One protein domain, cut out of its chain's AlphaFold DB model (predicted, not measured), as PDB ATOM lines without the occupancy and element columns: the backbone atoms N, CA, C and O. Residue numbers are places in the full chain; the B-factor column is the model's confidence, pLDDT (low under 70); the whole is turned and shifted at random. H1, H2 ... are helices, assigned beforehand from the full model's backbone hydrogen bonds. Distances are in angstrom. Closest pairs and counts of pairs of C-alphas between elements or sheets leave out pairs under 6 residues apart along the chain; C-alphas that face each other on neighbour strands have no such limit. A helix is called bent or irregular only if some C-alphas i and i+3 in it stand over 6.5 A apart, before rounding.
ATOM      1  N   ALA A 191      12.569 -35.002 -44.676       47.03
ATOM      2  CA  ALA A 191      11.624 -34.066 -44.079       47.03
ATOM      3  C   ALA A 191      11.182 -34.535 -42.677       47.03
ATOM      4  O   ALA A 191      10.219 -35.279 -42.527       47.03
ATOM      5  N   GLY A 192      11.873 -34.065 -41.633       51.03
ATOM      6  CA  GLY A 192      11.480 -34.282 -40.231       51.03
ATOM      7  C   GLY A 192      12.460 -35.090 -39.378       51.03
ATOM      8  O   GLY A 192      12.186 -35.312 -38.199       51.03
ATOM      9  N   LEU A 193      13.614 -35.494 -39.916       59.91
ATOM     10  CA  LEU A 193      14.686 -36.093 -39.117       59.91
ATOM     11  C   LEU A 193      15.485 -35.000 -38.390       59.91
ATOM     12  O   LEU A 193      16.417 -34.422 -38.944       59.91
ATOM     13  N   ALA A 194      15.114 -34.718 -37.140       65.75
ATOM     14  CA  ALA A 194      15.940 -33.929 -36.227       65.75
ATOM     15  C   ALA A 194      17.114 -34.781 -35.717       65.75
ATOM     16  O   ALA A 194      16.922 -35.941 -35.337       65.75
ATOM     17  N   GLY A 195      18.325 -34.220 -35.700       71.56
ATOM     18  CA  GLY A 195      19.476 -34.910 -35.119       71.56
ATOM     19  C   GLY A 195      19.411 -34.895 -33.591       71.56
ATOM     20  O   GLY A 195      18.664 -34.129 -32.976       71.56
ATOM     21  N   ARG A 196      20.213 -35.733 -32.927       76.25
ATOM     22  CA  ARG A 196      20.116 -35.906 -31.462       76.25
ATOM     23  C   ARG A 196      20.418 -34.634 -30.675       76.25
ATOM     24  O   ARG A 196      19.828 -34.403 -29.618       76.25
ATOM     25  N   LEU A 197      21.330 -33.808 -31.182       80.62
ATOM     26  CA  LEU A 197      21.709 -32.557 -30.527       80.62
ATOM     27  C   LEU A 197      20.659 -31.445 -30.671       80.62
ATOM     28  O   LEU A 197      20.653 -30.548 -29.833       80.62
ATOM     29  N   ASP A 198      19.723 -31.533 -31.624       77.81
ATOM     30  CA  ASP A 198      18.605 -30.584 -31.719       77.81
ATOM     31  C   ASP A 198      17.669 -30.757 -30.514       77.81
ATOM     32  O   ASP A 198      17.298 -29.790 -29.847       77.81
ATOM     33  N   ALA A 199      17.358 -32.012 -30.163       75.94
ATOM     34  CA  ALA A 199      16.584 -32.333 -28.967       75.94
ATOM     35  C   ALA A 199      17.321 -31.929 -27.679       75.94
ATOM     36  O   ALA A 199      16.708 -31.418 -26.741       75.94
ATOM     37  N   ALA A 200      18.644 -32.125 -27.636       79.12
ATOM     38  CA  ALA A 200      19.448 -31.704 -26.494       79.12
ATOM     39  C   ALA A 200      19.436 -30.182 -26.311       79.12
ATOM     40  O   ALA A 200      19.265 -29.723 -25.185       79.12
ATOM     41  N   ALA A 201      19.579 -29.409 -27.392       80.38
ATOM     42  CA  ALA A 201      19.580 -27.949 -27.346       80.38
ATOM     43  C   ALA A 201      18.261 -27.378 -26.803       80.38
ATOM     44  O   ALA A 201      18.283 -26.429 -26.024       80.38
ATOM     45  N   LEU A 202      17.123 -27.984 -27.164       77.81
ATOM     46  CA  LEU A 202      15.807 -27.582 -26.660       77.81
ATOM     47  C   LEU A 202      15.693 -27.757 -25.143       77.81
ATOM     48  O   LEU A 202      15.162 -26.888 -24.469       77.81
ATOM     49  N   LEU A 203      16.206 -28.859 -24.596       80.94
ATOM     50  CA  LEU A 203      15.994 -29.215 -23.190       80.94
ATOM     51  C   LEU A 203      17.101 -28.719 -22.252       80.94
ATOM     52  O   LEU A 203      16.912 -28.722 -21.034       80.94
ATOM     53  N   LEU A 204      18.258 -28.318 -22.784       84.94
ATOM     54  CA  LEU A 204      19.458 -28.047 -21.991       84.94
ATOM     55  C   LEU A 204      19.242 -27.028 -20.857       84.94
ATOM     56  O   LEU A 204      19.660 -27.329 -19.732       84.94
ATOM     57  N   PRO A 205      18.576 -25.874 -21.081       85.94
ATOM     58  CA  PRO A 205      18.373 -24.894 -20.017       85.94
ATOM     59  C   PRO A 205      17.517 -25.437 -18.866       85.94
ATOM     60  O   PRO A 205      17.847 -25.234 -17.699       85.94
ATOM     61  N   ALA A 206      16.461 -26.193 -19.174       82.94
ATOM     62  CA  ALA A 206      15.611 -26.821 -18.167       82.94
ATOM     63  C   ALA A 206      16.307 -27.980 -17.425       82.94
ATOM     64  O   ALA A 206      16.192 -28.087 -16.202       82.94
ATOM     65  N   VAL A 207      17.093 -28.810 -18.123       84.44
ATOM     66  CA  VAL A 207      17.886 -29.903 -17.517       84.44
ATOM     67  C   VAL A 207      18.854 -29.357 -16.466       84.44
ATOM     68  O   VAL A 207      18.974 -29.916 -15.371       84.44
ATOM     69  N   PHE A 208      19.514 -28.240 -16.776       86.94
ATOM     70  CA  PHE A 208      20.499 -27.587 -15.917       86.94
ATOM     71  C   PHE A 208      19.946 -26.342 -15.209       86.94
ATOM     72  O   PHE A 208      20.730 -25.486 -14.817       86.94
ATOM     73  N   ARG A 209      18.626 -26.246 -14.989       85.38
ATOM     74  CA  ARG A 209      17.951 -25.050 -14.437       85.38
ATOM     75  C   ARG A 209      18.618 -24.431 -13.207       85.38
ATOM     76  O   ARG A 209      18.706 -23.214 -13.110       85.38
ATOM     77  N   ASP A 210      19.125 -25.263 -12.299       85.75
ATOM     78  CA  ASP A 210      19.747 -24.832 -11.038       85.75
ATOM     79  C   ASP A 210      21.168 -24.265 -11.246       85.75
ATOM     80  O   ASP A 210      21.754 -23.674 -10.344       85.75
ATOM     81  N   PHE A 211      21.713 -24.436 -12.451       86.44
ATOM     82  CA  PHE A 211      23.043 -24.009 -12.876       86.44
ATOM     83  C   PHE A 211      23.001 -22.950 -13.996       86.44
ATOM     84  O   PHE A 211      24.050 -22.428 -14.381       86.44
ATOM     85  N   VAL A 212      21.811 -22.600 -14.503       84.50
ATOM     86  CA  VAL A 212      21.608 -21.573 -15.536       84.50
ATOM     87  C   VAL A 212      21.299 -20.218 -14.892       84.50
ATOM     88  O   VAL A 212      20.224 -19.990 -14.326       84.50
ATOM     89  N   PHE A 213      22.244 -19.289 -15.020       80.50
ATOM     90  CA  PHE A 213      22.158 -17.935 -14.474       80.50
ATOM     91  C   PHE A 213      21.335 -16.986 -15.339       80.50
ATOM     92  O   PHE A 213      20.651 -16.132 -14.786       80.50
ATOM     93  N   ALA A 214      21.366 -17.148 -16.662       74.31
ATOM     94  CA  ALA A 214      20.690 -16.261 -17.608       74.31
ATOM     95  C   ALA A 214      19.224 -15.970 -17.218       74.31
ATOM     96  O   ALA A 214      18.417 -16.888 -17.096       74.31
ATOM     97  N   GLU A 215      18.882 -14.704 -16.988       69.56
ATOM     98  CA  GLU A 215      17.510 -14.191 -16.866       69.56
ATOM     99  C   GLU A 215      17.157 -13.386 -18.125       69.56
ATOM    100  O   GLU A 215      18.067 -13.044 -18.877       69.56
ATOM    101  N   GLU A 216      15.867 -13.111 -18.377       57.38
ATOM    102  CA  GLU A 216      15.357 -12.376 -19.554       57.38
ATOM    103  C   GLU A 216      16.147 -11.081 -19.814       57.38
ATOM    104  O   GLU A 216      15.792 -10.005 -19.341       57.38
ATOM    105  N   LEU A 217      17.199 -11.197 -20.620       55.22
ATOM    106  CA  LEU A 217      18.130 -10.150 -21.017       55.22
ATOM    107  C   LEU A 217      19.336  -9.851 -20.092       55.22
ATOM    108  O   LEU A 217      20.002  -8.828 -20.274       55.22
ATOM    109  N   ASN A 218      19.689 -10.724 -19.137       56.53
ATOM    110  CA  ASN A 218      20.883 -10.531 -18.306       56.53
ATOM    111  C   ASN A 218      21.536 -11.843 -17.813       56.53
ATOM    112  O   ASN A 218      20.889 -12.692 -17.211       56.53
ATOM    113  N   TRP A 219      22.850 -11.979 -18.005       72.44
ATOM    114  CA  TRP A 219      23.692 -13.013 -17.371       72.44
ATOM    115  C   TRP A 219      24.963 -12.434 -16.728       72.44
ATOM    116  O   TRP A 219      25.937 -13.151 -16.481       72.44
ATOM    117  N   ASN A 220      24.952 -11.125 -16.451       59.28
ATOM    118  CA  ASN A 220      26.025 -10.430 -15.752       59.28
ATOM    119  C   ASN A 220      26.325 -11.149 -14.432       59.28
ATOM    120  O   ASN A 220      25.433 -11.371 -13.615       59.28
ATOM    121  N   GLY A 221      27.595 -11.493 -14.226       64.19
ATOM    122  CA  GLY A 221      28.062 -12.222 -13.046       64.19
ATOM    123  C   GLY A 221      28.404 -13.692 -13.298       64.19
ATOM    124  O   GLY A 221      29.009 -14.316 -12.425       64.19
ATOM    125  N   LEU A 222      28.102 -14.243 -14.482       81.56
ATOM    126  CA  LEU A 222      28.677 -15.519 -14.902       81.56
ATOM    127  C   LEU A 222      30.160 -15.335 -15.266       81.56
ATOM    128  O   LEU A 222      30.551 -14.326 -15.844       81.56
ATOM    129  N   SER A 223      30.996 -16.308 -14.906       87.38
ATOM    130  CA  SER A 223      32.416 -16.338 -15.271       87.38
ATOM    131  C   SER A 223      32.860 -17.765 -15.568       87.38
ATOM    132  O   SER A 223      32.242 -18.732 -15.109       87.38
ATOM    133  N   TRP A 224      33.994 -17.921 -16.252       89.06
ATOM    134  CA  TRP A 224      34.597 -19.239 -16.480       89.06
ATOM    135  C   TRP A 224      34.917 -19.979 -15.181       89.06
ATOM    136  O   TRP A 224      34.771 -21.200 -15.109       89.06
ATOM    137  N   SER A 225      35.326 -19.249 -14.139       90.81
ATOM    138  CA  SER A 225      35.591 -19.834 -12.821       90.81
ATOM    139  C   SER A 225      34.321 -20.403 -12.179       90.81
ATOM    140  O   SER A 225      34.352 -21.518 -11.657       90.81
ATOM    141  N   ALA A 226      33.195 -19.692 -12.303       90.56
ATOM    142  CA  ALA A 226      31.897 -20.137 -11.813       90.56
ATOM    143  C   ALA A 226      31.408 -21.378 -12.575       90.56
ATOM    144  O   ALA A 226      31.071 -22.375 -11.944       90.56
ATOM    145  N   LEU A 227      31.471 -21.372 -13.913       91.31
ATOM    146  CA  LEU A 227      31.081 -22.518 -14.749       91.31
ATOM    147  C   LEU A 227      31.900 -23.783 -14.436       91.31
ATOM    148  O   LEU A 227      31.354 -24.885 -14.346       91.31
ATOM    149  N   LYS A 228      33.215 -23.638 -14.229       92.00
ATOM    150  CA  LYS A 228      34.098 -24.745 -13.819       92.00
ATOM    151  C   LYS A 228      33.767 -25.249 -12.409       92.00
ATOM    152  O   LYS A 228      33.827 -26.454 -12.174       92.00
ATOM    153  N   GLY A 229      33.403 -24.350 -11.490       92.31
ATOM    154  CA  GLY A 229      32.901 -24.699 -10.156       92.31
ATOM    155  C   GLY A 229      31.615 -25.524 -10.229       92.31
ATOM    156  O   GLY A 229      31.589 -26.653  -9.754       92.31
ATOM    157  N   GLN A 230      30.607 -25.028 -10.946       92.94
ATOM    158  CA  GLN A 230      29.330 -25.721 -11.142       92.94
ATOM    159  C   GLN A 230      29.492 -27.095 -11.798       92.94
ATOM    160  O   GLN A 230      28.847 -28.059 -11.402       92.94
ATOM    161  N   THR A 231      30.381 -27.206 -12.786       92.94
ATOM    162  CA  THR A 231      30.695 -28.488 -13.432       92.94
ATOM    163  C   THR A 231      31.227 -29.503 -12.417       92.94
ATOM    164  O   THR A 231      30.818 -30.664 -12.424       92.94
ATOM    165  N   ARG A 232      32.116 -29.065 -11.515       91.38
ATOM    166  CA  ARG A 232      32.640 -29.903 -10.431       91.38
ATOM    167  C   ARG A 232      31.536 -30.316  -9.461       91.38
ATOM    168  O   ARG A 232      31.488 -31.483  -9.078       91.38
ATOM    169  N   ASP A 233      30.648 -29.388  -9.113       91.81
ATOM    170  CA  ASP A 233      29.522 -29.658  -8.223       91.81
ATOM    171  C   ASP A 233      28.605 -30.726  -8.834       91.81
ATOM    172  O   ASP A 233      28.399 -31.764  -8.207       91.81
ATOM    173  N   ILE A 234      28.190 -30.562 -10.100       91.50
ATOM    174  CA  ILE A 234      27.391 -31.550 -10.852       91.50
ATOM    175  C   ILE A 234      28.048 -32.933 -10.814       91.50
ATOM    176  O   ILE A 234      27.383 -33.925 -10.516       91.50
ATOM    177  N   PHE A 235      29.353 -33.011 -11.088       90.06
ATOM    178  CA  PHE A 235      30.079 -34.284 -11.109       90.06
ATOM    179  C   PHE A 235      30.140 -34.969  -9.743       90.06
ATOM    180  O   PHE A 235      30.243 -36.195  -9.693       90.06
ATOM    181  N   SER A 236      30.063 -34.201  -8.655       87.25
ATOM    182  CA  SER A 236      30.093 -34.720  -7.286       87.25
ATOM    183  C   SER A 236      28.714 -35.053  -6.711       87.25
ATOM    184  O   SER A 236      28.625 -35.908  -5.833       87.25
ATOM    185  N   SER A 237      27.645 -34.397  -7.179       86.81
ATOM    186  CA  SER A 237      26.336 -34.439  -6.516       86.81
ATOM    187  C   SER A 237      25.190 -35.004  -7.359       86.81
ATOM    188  O   SER A 237      24.156 -35.346  -6.788       86.81
ATOM    189  N   ASP A 238      25.318 -35.086  -8.689       87.75
ATOM    190  CA  ASP A 238      24.210 -35.467  -9.580       87.75
ATOM    191  C   ASP A 238      24.658 -36.434 -10.698       87.75
ATOM    192  O   ASP A 238      25.088 -36.003 -11.773       87.75
ATOM    193  N   PRO A 239      24.524 -37.760 -10.489       85.62
ATOM    194  CA  PRO A 239      24.938 -38.769 -11.466       85.62
ATOM    195  C   PRO A 239      24.221 -38.668 -12.823       85.62
ATOM    196  O   PRO A 239      24.818 -38.948 -13.863       85.62
ATOM    197  N   VAL A 240      22.951 -38.242 -12.843       85.50
ATOM    198  CA  VAL A 240      22.160 -38.150 -14.085       85.50
ATOM    199  C   VAL A 240      22.642 -36.970 -14.920       85.50
ATOM    200  O   VAL A 240      22.936 -37.131 -16.108       85.50
ATOM    201  N   ARG A 241      22.789 -35.790 -14.304       88.06
ATOM    202  CA  ARG A 241      23.318 -34.605 -14.993       88.06
ATOM    203  C   ARG A 241      24.792 -34.774 -15.365       88.06
ATOM    204  O   ARG A 241      25.164 -34.360 -16.460       88.06
ATOM    205  N   LYS A 242      25.603 -35.456 -14.540       89.31
ATOM    206  CA  LYS A 242      26.974 -35.886 -14.888       89.31
ATOM    207  C   LYS A 242      26.973 -36.702 -16.181       89.31
ATOM    208  O   LYS A 242      27.697 -36.359 -17.114       89.31
ATOM    209  N   LYS A 243      26.125 -37.736 -16.277       87.56
ATOM    210  CA  LYS A 243      26.018 -38.583 -17.477       87.56
ATOM    211  C   LYS A 243      25.615 -37.790 -18.721       87.56
ATOM    212  O   LYS A 243      26.212 -37.990 -19.780       87.56
ATOM    213  N   ILE A 244      24.635 -36.891 -18.613       87.56
ATOM    214  CA  ILE A 244      24.206 -36.030 -19.730       87.56
ATOM    215  C   ILE A 244      25.354 -35.113 -20.165       87.56
ATOM    216  O   ILE A 244      25.687 -35.068 -21.349       87.56
ATOM    217  N   LEU A 245      25.994 -34.430 -19.213       90.25
ATOM    218  CA  LEU A 245      27.042 -33.455 -19.498       90.25
ATOM    219  C   LEU A 245      28.261 -34.105 -20.164       90.25
ATOM    220  O   LEU A 245      28.764 -33.583 -21.155       90.25
ATOM    221  N   ILE A 246      28.695 -35.275 -19.681       89.81
ATOM    222  CA  ILE A 246      29.817 -36.020 -20.272       89.81
ATOM    223  C   ILE A 246      29.471 -36.527 -21.677       89.81
ATOM    224  O   ILE A 246      30.304 -36.441 -22.576       89.81
ATOM    225  N   ASN A 247      28.244 -37.007 -21.911       87.06
ATOM    226  CA  ASN A 247      27.837 -37.447 -23.248       87.06
ATOM    227  C   ASN A 247      27.736 -36.287 -24.251       87.06
ATOM    228  O   ASN A 247      28.140 -36.452 -25.400       87.06
ATOM    229  N   LEU A 248      27.264 -35.110 -23.835       88.69
ATOM    230  CA  LEU A 248      27.257 -33.916 -24.689       88.69
ATOM    231  C   LEU A 248      28.673 -33.412 -24.975       88.69
ATOM    232  O   LEU A 248      28.996 -33.112 -26.124       88.69
ATOM    233  N   ALA A 249      29.534 -33.379 -23.958       89.31
ATOM    234  CA  ALA A 249      30.943 -33.024 -24.101       89.31
ATOM    235  C   ALA A 249      31.659 -33.974 -25.082       89.31
ATOM    236  O   ALA A 249      32.384 -33.534 -25.973       89.31
ATOM    237  N   ARG A 250      31.361 -35.279 -24.997       86.50
ATOM    238  CA  ARG A 250      31.819 -36.305 -25.944       86.50
ATOM    239  C   ARG A 250      31.352 -36.022 -27.376       86.50
ATOM    240  O   ARG A 250      32.177 -35.981 -28.278       86.50
ATOM    241  N   LEU A 251      30.051 -35.827 -27.599       83.25
ATOM    242  CA  LEU A 251      29.500 -35.624 -28.950       83.25
ATOM    243  C   LEU A 251      30.005 -34.334 -29.605       83.25
ATOM    244  O   LEU A 251      30.238 -34.283 -30.812       83.25
ATOM    245  N   THR A 252      30.178 -33.283 -28.808       83.62
ATOM    246  CA  THR A 252      30.628 -31.980 -29.303       83.62
ATOM    247  C   THR A 252      32.141 -31.898 -29.453       83.62
ATOM    248  O   THR A 252      32.609 -31.163 -30.323       83.62
ATOM    249  N   GLY A 253      32.901 -32.667 -28.667       83.25
ATOM    250  CA  GLY A 253      34.351 -32.525 -28.570       83.25
ATOM    251  C   GLY A 253      34.780 -31.315 -27.741       83.25
ATOM    252  O   GLY A 253      35.901 -30.840 -27.907       83.25
ATOM    253  N   ALA A 254      33.886 -30.799 -26.893       86.56
ATOM    254  CA  ALA A 254      34.110 -29.616 -26.074       86.56
ATOM    255  C   ALA A 254      34.162 -29.968 -24.578       86.56
ATOM    256  O   ALA A 254      33.531 -30.936 -24.147       86.56
ATOM    257  N   PRO A 255      34.883 -29.187 -23.755       88.69
ATOM    258  CA  PRO A 255      34.879 -29.355 -22.309       88.69
ATOM    259  C   PRO A 255      33.471 -29.279 -21.685       88.69
ATOM    260  O   PRO A 255      32.632 -28.503 -22.146       88.69
ATOM    261  N   PRO A 256      33.198 -29.993 -20.578       91.50
ATOM    262  CA  PRO A 256      31.875 -29.994 -19.943       91.50
ATOM    263  C   PRO A 256      31.377 -28.602 -19.526       91.50
ATOM    264  O   PRO A 256      30.201 -28.286 -19.692       91.50
ATOM    265  N   HIS A 257      32.266 -27.724 -19.055       91.00
ATOM    266  CA  HIS A 257      31.893 -26.353 -18.686       91.00
ATOM    267  C   HIS A 257      31.542 -25.474 -19.898       91.00
ATOM    268  O   HIS A 257      30.825 -24.490 -19.736       91.00
ATOM    269  N   HIS A 258      31.980 -25.828 -21.114       90.44
ATOM    270  CA  HIS A 258      31.532 -25.173 -22.356       90.44
ATOM    271  C   HIS A 258      30.107 -25.587 -22.723       90.44
ATOM    272  O   HIS A 258      29.328 -24.763 -23.186       90.44
ATOM    273  N   VAL A 259      29.725 -26.838 -22.458       91.31
ATOM    274  CA  VAL A 259      28.331 -27.282 -22.620       91.31
ATOM    275  C   VAL A 259      27.416 -26.552 -21.630       91.31
ATOM    276  O   VAL A 259      26.307 -26.158 -21.981       91.31
ATOM    277  N   LEU A 260      27.888 -26.301 -20.406       90.69
ATOM    278  CA  LEU A 260      27.138 -25.513 -19.423       90.69
ATOM    279  C   LEU A 260      27.033 -24.025 -19.816       90.69
ATOM    280  O   LEU A 260      26.008 -23.387 -19.568       90.69
ATOM    281  N   PHE A 261      28.056 -23.479 -20.483       89.25
ATOM    282  CA  PHE A 261      27.965 -22.172 -21.142       89.25
ATOM    283  C   PHE A 261      26.865 -22.171 -22.214       89.25
ATOM    284  O   PHE A 261      25.994 -21.304 -22.181       89.25
ATOM    285  N   ALA A 262      26.832 -23.184 -23.086       87.88
ATOM    286  CA  ALA A 262      25.789 -23.320 -24.104       87.88
ATOM    287  C   ALA A 262      24.378 -23.398 -23.504       87.88
ATOM    288  O   ALA A 262      23.447 -22.843 -24.074       87.88
ATOM    289  N   ALA A 263      24.204 -24.017 -22.331       88.06
ATOM    290  CA  ALA A 263      22.919 -24.028 -21.627       88.06
ATOM    291  C   ALA A 263      22.443 -22.616 -21.245       88.06
ATOM    292  O   ALA A 263      21.260 -22.308 -21.358       88.06
ATOM    293  N   ASN A 264      23.367 -21.746 -20.825       85.62
ATOM    294  CA  ASN A 264      23.059 -20.348 -20.529       85.62
ATOM    295  C   ASN A 264      22.767 -19.547 -21.803       85.62
ATOM    296  O   ASN A 264      21.868 -18.709 -21.796       85.62
ATOM    297  N   ALA A 265      23.476 -19.840 -22.895       82.12
ATOM    298  CA  ALA A 265      23.188 -19.253 -24.195       82.12
ATOM    299  C   ALA A 265      21.783 -19.671 -24.698       82.12
ATOM    300  O   ALA A 265      20.917 -18.870 -25.034       82.12
ATOM    301  N   LEU A 266      21.456 -20.954 -24.668       81.94
ATOM    302  CA  LEU A 266      20.163 -21.443 -25.152       81.94
ATOM    303  C   LEU A 266      18.953 -20.875 -24.380       81.94
ATOM    304  O   LEU A 266      17.841 -20.838 -24.914       81.94
ATOM    305  N   GLU A 267      19.152 -20.353 -23.165       80.81
ATOM    306  CA  GLU A 267      18.099 -19.691 -22.390       80.81
ATOM    307  C   GLU A 267      17.571 -18.403 -23.047       80.81
ATOM    308  O   GLU A 267      16.379 -18.132 -22.920       80.81
ATOM    309  N   TRP A 268      18.349 -17.648 -23.834       73.88
ATOM    310  CA  TRP A 268      17.803 -16.423 -24.454       73.88
ATOM    311  C   TRP A 268      17.249 -16.601 -25.854       73.88
ATOM    312  O   TRP A 268      16.425 -15.800 -26.286       73.88
ATOM    313  N   ILE A 269      17.709 -17.611 -26.584       67.50
ATOM    314  CA  ILE A 269      17.347 -17.733 -27.994       67.50
ATOM    315  C   ILE A 269      15.841 -17.995 -28.077       67.50
ATOM    316  O   ILE A 269      15.370 -18.945 -27.441       67.50
ATOM    317  N   PRO A 270      15.060 -17.181 -28.809       56.75
ATOM    318  CA  PRO A 270      13.624 -17.380 -28.953       56.75
ATOM    319  C   PRO A 270      13.360 -18.647 -29.775       56.75
ATOM    320  O   PRO A 270      13.193 -18.624 -30.990       56.75
ATOM    321  N   MET A 271      13.353 -19.793 -29.100       58.06
ATOM    322  CA  MET A 271      13.052 -21.088 -29.694       58.06
ATOM    323  C   MET A 271      11.534 -21.264 -29.734       58.06
ATOM    324  O   MET A 271      10.846 -21.023 -28.744       58.06
ATOM    325  N   ARG A 272      10.996 -21.697 -30.883       45.50
ATOM    326  CA  ARG A 272       9.544 -21.863 -31.106       45.50
ATOM    327  C   ARG A 272       8.884 -22.953 -30.240       45.50
ATOM    328  O   ARG A 272       7.677 -23.146 -30.353       45.50
ATOM    329  N   GLY A 273       9.617 -23.639 -29.366       52.59
ATOM    330  CA  GLY A 273       9.044 -24.579 -28.408       52.59
ATOM    331  C   GLY A 273       9.967 -24.862 -27.226       52.59
ATOM    332  O   GLY A 273      11.076 -25.316 -27.456       52.59
ATOM    333  N   GLY A 274       9.452 -24.616 -26.012       59.69
ATOM    334  CA  GLY A 274       9.803 -25.221 -24.713       59.69
ATOM    335  C   GLY A 274      11.272 -25.327 -24.263       59.69
ATOM    336  O   GLY A 274      12.214 -25.051 -24.993       59.69
ATOM    337  N   GLY A 275      11.449 -25.764 -23.014       67.56
ATOM    338  CA  GLY A 275      12.732 -26.135 -22.411       67.56
ATOM    339  C   GLY A 275      13.552 -24.985 -21.817       67.56
ATOM    340  O   GLY A 275      14.734 -25.164 -21.515       67.56
ATOM    341  N   LYS A 276      12.925 -23.828 -21.579       79.19
ATOM    342  CA  LYS A 276      13.515 -22.746 -20.775       79.19
ATOM    343  C   LYS A 276      13.632 -23.156 -19.316       79.19
ATOM    344  O   LYS A 276      12.879 -24.000 -18.836       79.19
ATOM    345  N   LYS A 277      14.531 -22.524 -18.560       75.12
ATOM    346  CA  LYS A 277      14.777 -22.899 -17.154       75.12
ATOM    347  C   LYS A 277      13.533 -22.790 -16.254       75.12
ATOM    348  O   LYS A 277      13.478 -23.433 -15.204       75.12
ATOM    349  N   ARG A 278      12.556 -21.958 -16.648       75.38
ATOM    350  CA  ARG A 278      11.266 -21.753 -15.960       75.38
ATOM    351  C   ARG A 278      10.166 -22.717 -16.404       75.38
ATOM    352  O   ARG A 278       9.140 -22.783 -15.732       75.38
ATOM    353  N   ASP A 279      10.365 -23.454 -17.491       72.19
ATOM    354  CA  ASP A 279       9.372 -24.400 -17.975       72.19
ATOM    355  C   ASP A 279       9.291 -25.593 -17.013       72.19
ATOM    356  O   ASP A 279      10.302 -26.187 -16.637       72.19
ATOM    357  N   GLU A 280       8.075 -25.989 -16.628       61.75
ATOM    358  CA  GLU A 280       7.826 -27.147 -15.748       61.75
ATOM    359  C   GLU A 280       8.120 -28.502 -16.425       61.75
ATOM    360  O   GLU A 280       7.849 -29.561 -15.861       61.75
ATOM    361  N   VAL A 281       8.655 -28.478 -17.647       53.41
ATOM    362  CA  VAL A 281       8.562 -29.583 -18.601       53.41
ATOM    363  C   VAL A 281       9.466 -30.757 -18.235       53.41
ATOM    364  O   VAL A 281       9.034 -31.891 -18.394       53.41
ATOM    365  N   VAL A 282      10.633 -30.552 -17.617       60.34
ATOM    366  CA  VAL A 282      11.589 -31.659 -17.446       60.34
ATOM    367  C   VAL A 282      11.214 -32.592 -16.293       60.34
ATOM    368  O   VAL A 282      11.736 -32.530 -15.178       60.34
ATOM    369  N   SER A 283      10.305 -33.521 -16.584       59.75
ATOM    370  CA  SER A 283      10.048 -34.675 -15.732       59.75
ATOM    371  C   SER A 283      11.289 -35.578 -15.682       59.75
ATOM    372  O   SER A 283      12.085 -35.652 -16.622       59.75
ATOM    373  N   ARG A 284      11.446 -36.362 -14.604       64.50
ATOM    374  CA  ARG A 284      12.499 -37.395 -14.510       64.50
ATOM    375  C   ARG A 284      12.496 -38.343 -15.721       64.50
ATOM    376  O   ARG A 284      13.537 -38.889 -16.071       64.50
ATOM    377  N   HIS A 285      11.339 -38.528 -16.357       63.44
ATOM    378  CA  HIS A 285      11.184 -39.338 -17.560       63.44
ATOM    379  C   HIS A 285      11.902 -38.729 -18.774       63.44
ATOM    380  O   HIS A 285      12.615 -39.449 -19.466       63.44
ATOM    381  N   GLU A 286      11.794 -37.420 -18.995       65.44
ATOM    382  CA  GLU A 286      12.444 -36.727 -20.116       65.44
ATOM    383  C   GLU A 286      13.970 -36.689 -19.972       65.44
ATOM    384  O   GLU A 286      14.684 -36.888 -20.951       65.44
ATOM    385  N   LEU A 287      14.488 -36.551 -18.743       68.00
ATOM    386  CA  LEU A 287      15.927 -36.694 -18.464       68.00
ATOM    387  C   LEU A 287      16.453 -38.077 -18.844       68.00
ATOM    388  O   LEU A 287      17.524 -38.204 -19.435       68.00
ATOM    389  N   ILE A 288      15.692 -39.119 -18.504       67.44
ATOM    390  CA  ILE A 288      16.039 -40.500 -18.841       67.44
ATOM    391  C   ILE A 288      15.954 -40.704 -20.354       67.44
ATOM    392  O   ILE A 288      16.853 -41.320 -20.927       67.44
ATOM    393  N   GLN A 289      14.930 -40.163 -21.020       67.38
ATOM    394  CA  GLN A 289      14.808 -40.220 -22.476       67.38
ATOM    395  C   GLN A 289      15.981 -39.517 -23.170       67.38
ATOM    396  O   GLN A 289      16.633 -40.142 -24.004       67.38
ATOM    397  N   LEU A 290      16.320 -38.283 -22.781       72.50
ATOM    398  CA  LEU A 290      17.463 -37.550 -23.329       72.50
ATOM    399  C   LEU A 290      18.771 -38.310 -23.082       72.50
ATOM    400  O   LEU A 290      19.544 -38.529 -24.013       72.50
ATOM    401  N   SER A 291      18.993 -38.801 -21.859       70.88
ATOM    402  CA  SER A 291      20.167 -39.624 -21.551       70.88
ATOM    403  C   SER A 291      20.227 -40.900 -22.395       70.88
ATOM    404  O   SER A 291      21.325 -41.337 -22.726       70.88
ATOM    405  N   THR A 292      19.086 -41.503 -22.730       66.06
ATOM    406  CA  THR A 292      19.013 -42.721 -23.552       66.06
ATOM    407  C   THR A 292      19.300 -42.410 -25.021       66.06
ATOM    408  O   THR A 292      20.035 -43.143 -25.679       66.06
ATOM    409  N   VAL A 293      18.765 -41.302 -25.539       69.00
ATOM    410  CA  VAL A 293      19.018 -40.825 -26.908       69.00
ATOM    411  C   VAL A 293      20.500 -40.491 -27.106       69.00
ATOM    412  O   VAL A 293      21.086 -40.858 -28.124       69.00
ATOM    413  N   LEU A 294      21.132 -39.863 -26.112       71.12
ATOM    414  CA  LEU A 294      22.561 -39.547 -26.137       71.12
ATOM    415  C   LEU A 294      23.457 -40.792 -25.958       71.12
ATOM    416  O   LEU A 294      24.574 -40.809 -26.474       71.12
ATOM    417  N   ALA A 295      22.983 -41.834 -25.263       61.91
ATOM    418  CA  ALA A 295      23.742 -43.063 -25.010       61.91
ATOM    419  C   ALA A 295      23.798 -44.023 -26.215       61.91
ATOM    420  O   ALA A 295      24.815 -44.683 -26.405       61.91
ATOM    421  N   LYS A 296      22.769 -44.058 -27.077       57.41
ATOM    422  CA  LYS A 296      22.658 -44.953 -28.258       57.41
ATOM    423  C   LYS A 296      23.627 -44.642 -29.418       57.41
ATOM    424  O   LYS A 296      23.346 -44.951 -30.572       57.41
ATOM    425  N   ALA A 297      24.759 -43.999 -29.149       49.59
ATOM    426  CA  ALA A 297      25.541 -43.294 -30.160       49.59
ATOM    427  C   ALA A 297      26.375 -44.154 -31.116       49.59
ATOM    428  O   ALA A 297      26.948 -43.599 -32.049       49.59
ATOM    429  N   GLU A 298      26.443 -45.467 -30.922       50.59
ATOM    430  CA  GLU A 298      27.515 -46.276 -31.517       50.59
ATOM    431  C   GLU A 298      27.067 -47.244 -32.614       50.59
ATOM    432  O   GLU A 298      27.878 -48.008 -33.129       50.59
ATOM    433  N   THR A 299      25.803 -47.202 -33.042       42.56
ATOM    434  CA  THR A 299      25.312 -48.127 -34.071       42.56
ATOM    435  C   THR A 299      24.763 -47.407 -35.296       42.56
ATOM    436  O   THR A 299      23.666 -46.860 -35.262       42.56
ATOM    437  N   CYS A 300      25.529 -47.521 -36.387       43.66
ATOM    438  CA  CYS A 300      25.176 -47.265 -37.782       43.66
ATOM    439  C   CYS A 300      24.906 -45.804 -38.171       43.66
ATOM    440  O   CYS A 300      23.793 -45.303 -38.038       43.66
ATOM    441  N   HIS A 301      25.861 -45.207 -38.888       53.59
ATOM    442  CA  HIS A 301      25.537 -44.297 -39.988       53.59
ATOM    443  C   HIS A 301      24.850 -45.106 -41.103       53.59
ATOM    444  O   HIS A 301      25.412 -45.343 -42.163       53.59
ATOM    445  N   GLY A 302      23.647 -45.620 -40.824       56.66
ATOM    446  CA  GLY A 302      22.991 -46.630 -41.659       56.66
ATOM    447  C   GLY A 302      22.635 -46.132 -43.059       56.66
ATOM    448  O   GLY A 302      22.400 -46.941 -43.950       56.66
ATOM    449  N   ASN A 303      22.597 -44.811 -43.250       72.31
ATOM    450  CA  ASN A 303      22.436 -44.151 -44.537       72.31
ATOM    451  C   ASN A 303      22.935 -42.694 -44.470       72.31
ATOM    452  O   ASN A 303      23.201 -42.147 -43.396       72.31
ATOM    453  N   VAL A 304      23.034 -42.053 -45.637       78.75
ATOM    454  CA  VAL A 304      23.470 -40.654 -45.779       78.75
ATOM    455  C   VAL A 304      22.563 -39.660 -45.048       78.75
ATOM    456  O   VAL A 304      23.063 -38.697 -44.473       78.75
ATOM    457  N   VAL A 305      21.248 -39.892 -45.016       78.25
ATOM    458  CA  VAL A 305      20.290 -38.968 -44.385       78.25
ATOM    459  C   VAL A 305      20.547 -38.853 -42.881       78.25
ATOM    460  O   VAL A 305      20.584 -37.749 -42.342       78.25
ATOM    461  N   SER A 306      20.821 -39.974 -42.209       78.06
ATOM    462  CA  SER A 306      21.184 -39.987 -40.789       78.06
ATOM    463  C   SER A 306      22.482 -39.221 -40.520       78.06
ATOM    464  O   SER A 306      22.545 -38.442 -39.572       78.06
ATOM    465  N   VAL A 307      23.502 -39.382 -41.372       81.50
ATOM    466  CA  VAL A 307      24.763 -38.626 -41.261       81.50
ATOM    467  C   VAL A 307      24.510 -37.123 -41.347       81.50
ATOM    468  O   VAL A 307      25.040 -36.365 -40.535       81.50
ATOM    469  N   LEU A 308      23.694 -36.691 -42.310       80.31
ATOM    470  CA  LEU A 308      23.375 -35.280 -42.503       80.31
ATOM    471  C   LEU A 308      22.577 -34.718 -41.323       80.31
ATOM    472  O   LEU A 308      22.958 -33.676 -40.798       80.31
ATOM    473  N   ALA A 309      21.551 -35.426 -40.842       79.38
ATOM    474  CA  ALA A 309      20.753 -34.999 -39.691       79.38
ATOM    475  C   ALA A 309      21.606 -34.821 -38.419       79.38
ATOM    476  O   ALA A 309      21.529 -33.787 -37.755       79.38
ATOM    477  N   GLU A 310      22.477 -35.789 -38.105       81.25
ATOM    478  CA  GLU A 310      23.383 -35.687 -36.951       81.25
ATOM    479  C   GLU A 310      24.404 -34.561 -37.115       81.25
ATOM    480  O   GLU A 310      24.690 -33.833 -36.162       81.25
ATOM    481  N   THR A 311      24.930 -34.380 -38.327       81.31
ATOM    482  CA  THR A 311      25.858 -33.283 -38.612       81.31
ATOM    483  C   THR A 311      25.160 -31.927 -38.473       81.31
ATOM    484  O   THR A 311      25.770 -31.007 -37.931       81.31
ATOM    485  N   ASN A 312      23.887 -31.795 -38.877       79.69
ATOM    486  CA  ASN A 312      23.113 -30.558 -38.697       79.69
ATOM    487  C   ASN A 312      23.021 -30.168 -37.240       79.69
ATOM    488  O   ASN A 312      23.397 -29.066 -36.846       79.69
ATOM    489  N   ALA A 313      22.545 -31.118 -36.441       81.19
ATOM    490  CA  ALA A 313      22.320 -30.916 -35.029       81.19
ATOM    491  C   ALA A 313      23.631 -30.549 -34.326       81.19
ATOM    492  O   ALA A 313      23.665 -29.682 -33.458       81.19
ATOM    493  N   LEU A 314      24.737 -31.158 -34.750       83.44
ATOM    494  CA  LEU A 314      26.073 -30.867 -34.251       83.44
ATOM    495  C   LEU A 314      26.582 -29.475 -34.636       83.44
ATOM    496  O   LEU A 314      27.121 -28.776 -33.779       83.44
ATOM    497  N   ILE A 315      26.413 -29.069 -35.896       80.62
ATOM    498  CA  ILE A 315      26.765 -27.728 -36.385       80.62
ATOM    499  C   ILE A 315      25.976 -26.668 -35.615       80.62
ATOM    500  O   ILE A 315      26.574 -25.762 -35.037       80.62
ATOM    501  N   ARG A 316      24.654 -26.833 -35.522       78.62
ATOM    502  CA  ARG A 316      23.774 -25.909 -34.799       78.62
ATOM    503  C   ARG A 316      24.116 -25.841 -33.318       78.62
ATOM    504  O   ARG A 316      24.188 -24.749 -32.770       78.62
ATOM    505  N   PHE A 317      24.373 -26.978 -32.670       83.00
ATOM    506  CA  PHE A 317      24.733 -27.001 -31.252       83.00
ATOM    507  C   PHE A 317      26.063 -26.289 -30.981       83.00
ATOM    508  O   PHE A 317      26.198 -25.589 -29.980       83.00
ATOM    509  N   MET A 318      27.053 -26.444 -31.865       80.69
ATOM    510  CA  MET A 318      28.342 -25.769 -31.709       80.69
ATOM    511  C   MET A 318      28.262 -24.249 -31.787       80.69
ATOM    512  O   MET A 318      29.090 -23.597 -31.159       80.69
ATOM    513  N   ASN A 319      27.274 -23.690 -32.489       78.44
ATOM    514  CA  ASN A 319      27.039 -22.245 -32.491       78.44
ATOM    515  C   ASN A 319      26.694 -21.710 -31.090       78.44
ATOM    516  O   ASN A 319      26.634 -20.508 -30.890       78.44
ATOM    517  N   TRP A 320      26.470 -22.572 -30.098       81.00
ATOM    518  CA  TRP A 320      26.226 -22.164 -28.713       81.00
ATOM    519  C   TRP A 320      27.432 -22.394 -27.802       81.00
ATOM    520  O   TRP A 320      27.389 -22.047 -26.624       81.00
ATOM    521  N   LEU A 321      28.512 -22.975 -28.327       85.06
ATOM    522  CA  LEU A 321      29.756 -23.167 -27.596       85.06
ATOM    523  C   LEU A 321      30.644 -21.918 -27.710       85.06
ATOM    524  O   LEU A 321      30.635 -21.241 -28.739       85.06
ATOM    525  N   PRO A 322      31.451 -21.618 -26.682       83.81
ATOM    526  CA  PRO A 322      32.394 -20.514 -26.744       83.81
ATOM    527  C   PRO A 322      33.524 -20.836 -27.728       83.81
ATOM    528  O   PRO A 322      34.109 -21.924 -27.691       83.81
ATOM    529  N   LEU A 323      33.905 -19.871 -28.567       79.00
ATOM    530  CA  LEU A 323      35.129 -20.004 -29.357       79.00
ATOM    531  C   LEU A 323      36.382 -19.869 -28.494       79.00
ATOM    532  O   LEU A 323      37.358 -20.583 -28.705       79.00
ATOM    533  N   ILE A 324      36.380 -18.964 -27.517       79.31
ATOM    534  CA  ILE A 324      37.512 -18.694 -26.623       79.31
ATOM    535  C   ILE A 324      37.010 -18.519 -25.195       79.31
ATOM    536  O   ILE A 324      35.910 -18.020 -24.989       79.31
ATOM    537  N   GLU A 325      37.808 -18.901 -24.197       82.19
ATOM    538  CA  GLU A 325      37.500 -18.599 -22.793       82.19
ATOM    539  C   GLU A 325      37.934 -17.166 -22.451       82.19
ATOM    540  O   GLU A 325      38.955 -16.961 -21.800       82.19
ATOM    541  N   GLY A 326      37.176 -16.183 -22.936       77.94
ATOM    542  CA  GLY A 326      37.369 -14.759 -22.646       77.94
ATOM    543  C   GLY A 326      36.221 -14.161 -21.830       77.94
ATOM    544  O   GLY A 326      35.115 -14.714 -21.829       77.94
ATOM    545  N   ASP A 327      36.473 -13.058 -21.126       77.44
ATOM    546  CA  ASP A 327      35.451 -12.342 -20.345       77.44
ATOM    547  C   ASP A 327      34.455 -11.601 -21.253       77.44
ATOM    548  O   ASP A 327      33.305 -11.372 -20.875       77.44
ATOM    549  N   GLU A 328      34.867 -11.300 -22.484       72.81
ATOM    550  CA  GLU A 328      34.043 -10.749 -23.557       72.81
ATOM    551  C   GLU A 328      32.792 -11.591 -23.842       72.81
ATOM    552  O   GLU A 328      31.751 -11.030 -24.180       72.81
ATOM    553  N   ASN A 329      32.839 -12.909 -23.597       75.62
ATOM    554  CA  ASN A 329      31.667 -13.778 -23.713       75.62
ATOM    555  C   ASN A 329      30.534 -13.371 -22.762       75.62
ATOM    556  O   ASN A 329      29.384 -13.688 -23.032       75.62
ATOM    557  N   PHE A 330      30.833 -12.688 -21.652       75.19
ATOM    558  CA  PHE A 330      29.855 -12.317 -20.626       75.19
ATOM    559  C   PHE A 330      29.425 -10.844 -20.704       75.19
ATOM    560  O   PHE A 330      28.648 -10.393 -19.867       75.19
ATOM    561  N   ALA A 331      29.864 -10.083 -21.717       64.88
ATOM    562  CA  ALA A 331      29.628  -8.636 -21.831       64.88
ATOM    563  C   ALA A 331      28.174  -8.224 -22.180       64.88
ATOM    564  O   ALA A 331      27.900  -7.055 -22.448       64.88
TER     565      ALA A 331
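This is residues 191 to 331 of the 785 residues of the protein "PPDK_N domain-containing protein" of Parcubacteria group bacterium CG10_big_fil_rev_8_21_14_0_10_46_32 (UniProt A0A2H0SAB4). Three helices, H1, H3 and H5, make a loose triangular bundle, and H4, apart from H5, crosses H1 and H3. The longest helix, H6, packs at one end of this bundle on parts of H1 and H3, H2 packs crosswise on H4, and the little H7 touches no helix. The printed part has 141 residues with seven named helices, H1 to H7 in chain order, and no named strand, and its class is all helix. It is compact, with a radius of gyration of the C-alphas of 14.8 A, and elongated, spanning 45 by 29 by 27 A.

Start at C-alpha 304, at (23.470, -40.654, -45.779); from there H6, residues 304 to 318, runs 21.1 A to C-alpha 318 at (28.342, -25.769, -31.709). Go back to C-alpha 196 at (20.116, -35.906, -31.462) for H1, residues 196 to 207, which is irregular, with C-alphas 202 and 205 7.6 A apart. After it come H2, residues 224 to 237, 20.0 A long, and H3, residues 239 to 252, 19.9 A long. H4 holds residues 256 to 266, H5 residues 284 to 295, and H7 residues 327 to 330, ending at C-alpha 330 at (29.855, -12.317, -20.626).

Look first at Leu 197 and Ala 313, the closest C-alphas of H1 and H6 at 4.8 A; H1 touches H6 with residues 196 to 201 alone, the same way at a shallow tilt of 34 degrees, only just short of steep. H6 also touches the hub, H3, which touches four helices; Thr 252 and Leu 314 have their closest C-alphas, 6.8 A apart. H3 touches H5 at Ile 244 and Ser 291, closest C-alphas 5.7 A apart, the same way at 36 degrees, only just a steep tilt. H5 touches H1 at Val 293 and Arg 196, closest C-alphas 6.8 A apart. H1 and H3 are close but not clearly touching. H4 is about perpendicular to H1, at 82 degrees, and to H3, at 87 degrees; it touches them at Ala 263 with Pro 205, 4.9 A, and at Pro 256 with Ala 249, 5.2 A, the closest C-alphas. H2 touches H4 at Leu 227 and His 257, closest C-alphas 5.6 A apart, and touches H3 only at the corner. In H2 to H6 every O i to N i+4 pair is within hydrogen-bond range; H1 has 6 of 8, and H7 is too short for such a pair.

The C-alphas farthest apart, of Gly 221 and Asn 303, are 45.2 A apart. The printed part has no cut; the links H1 to H2 and H4 to H5 are long. The mean pLDDT of the printed part is 76.7, and 38 residues are under 70, among them residues 280 to 289 and 295 to 302.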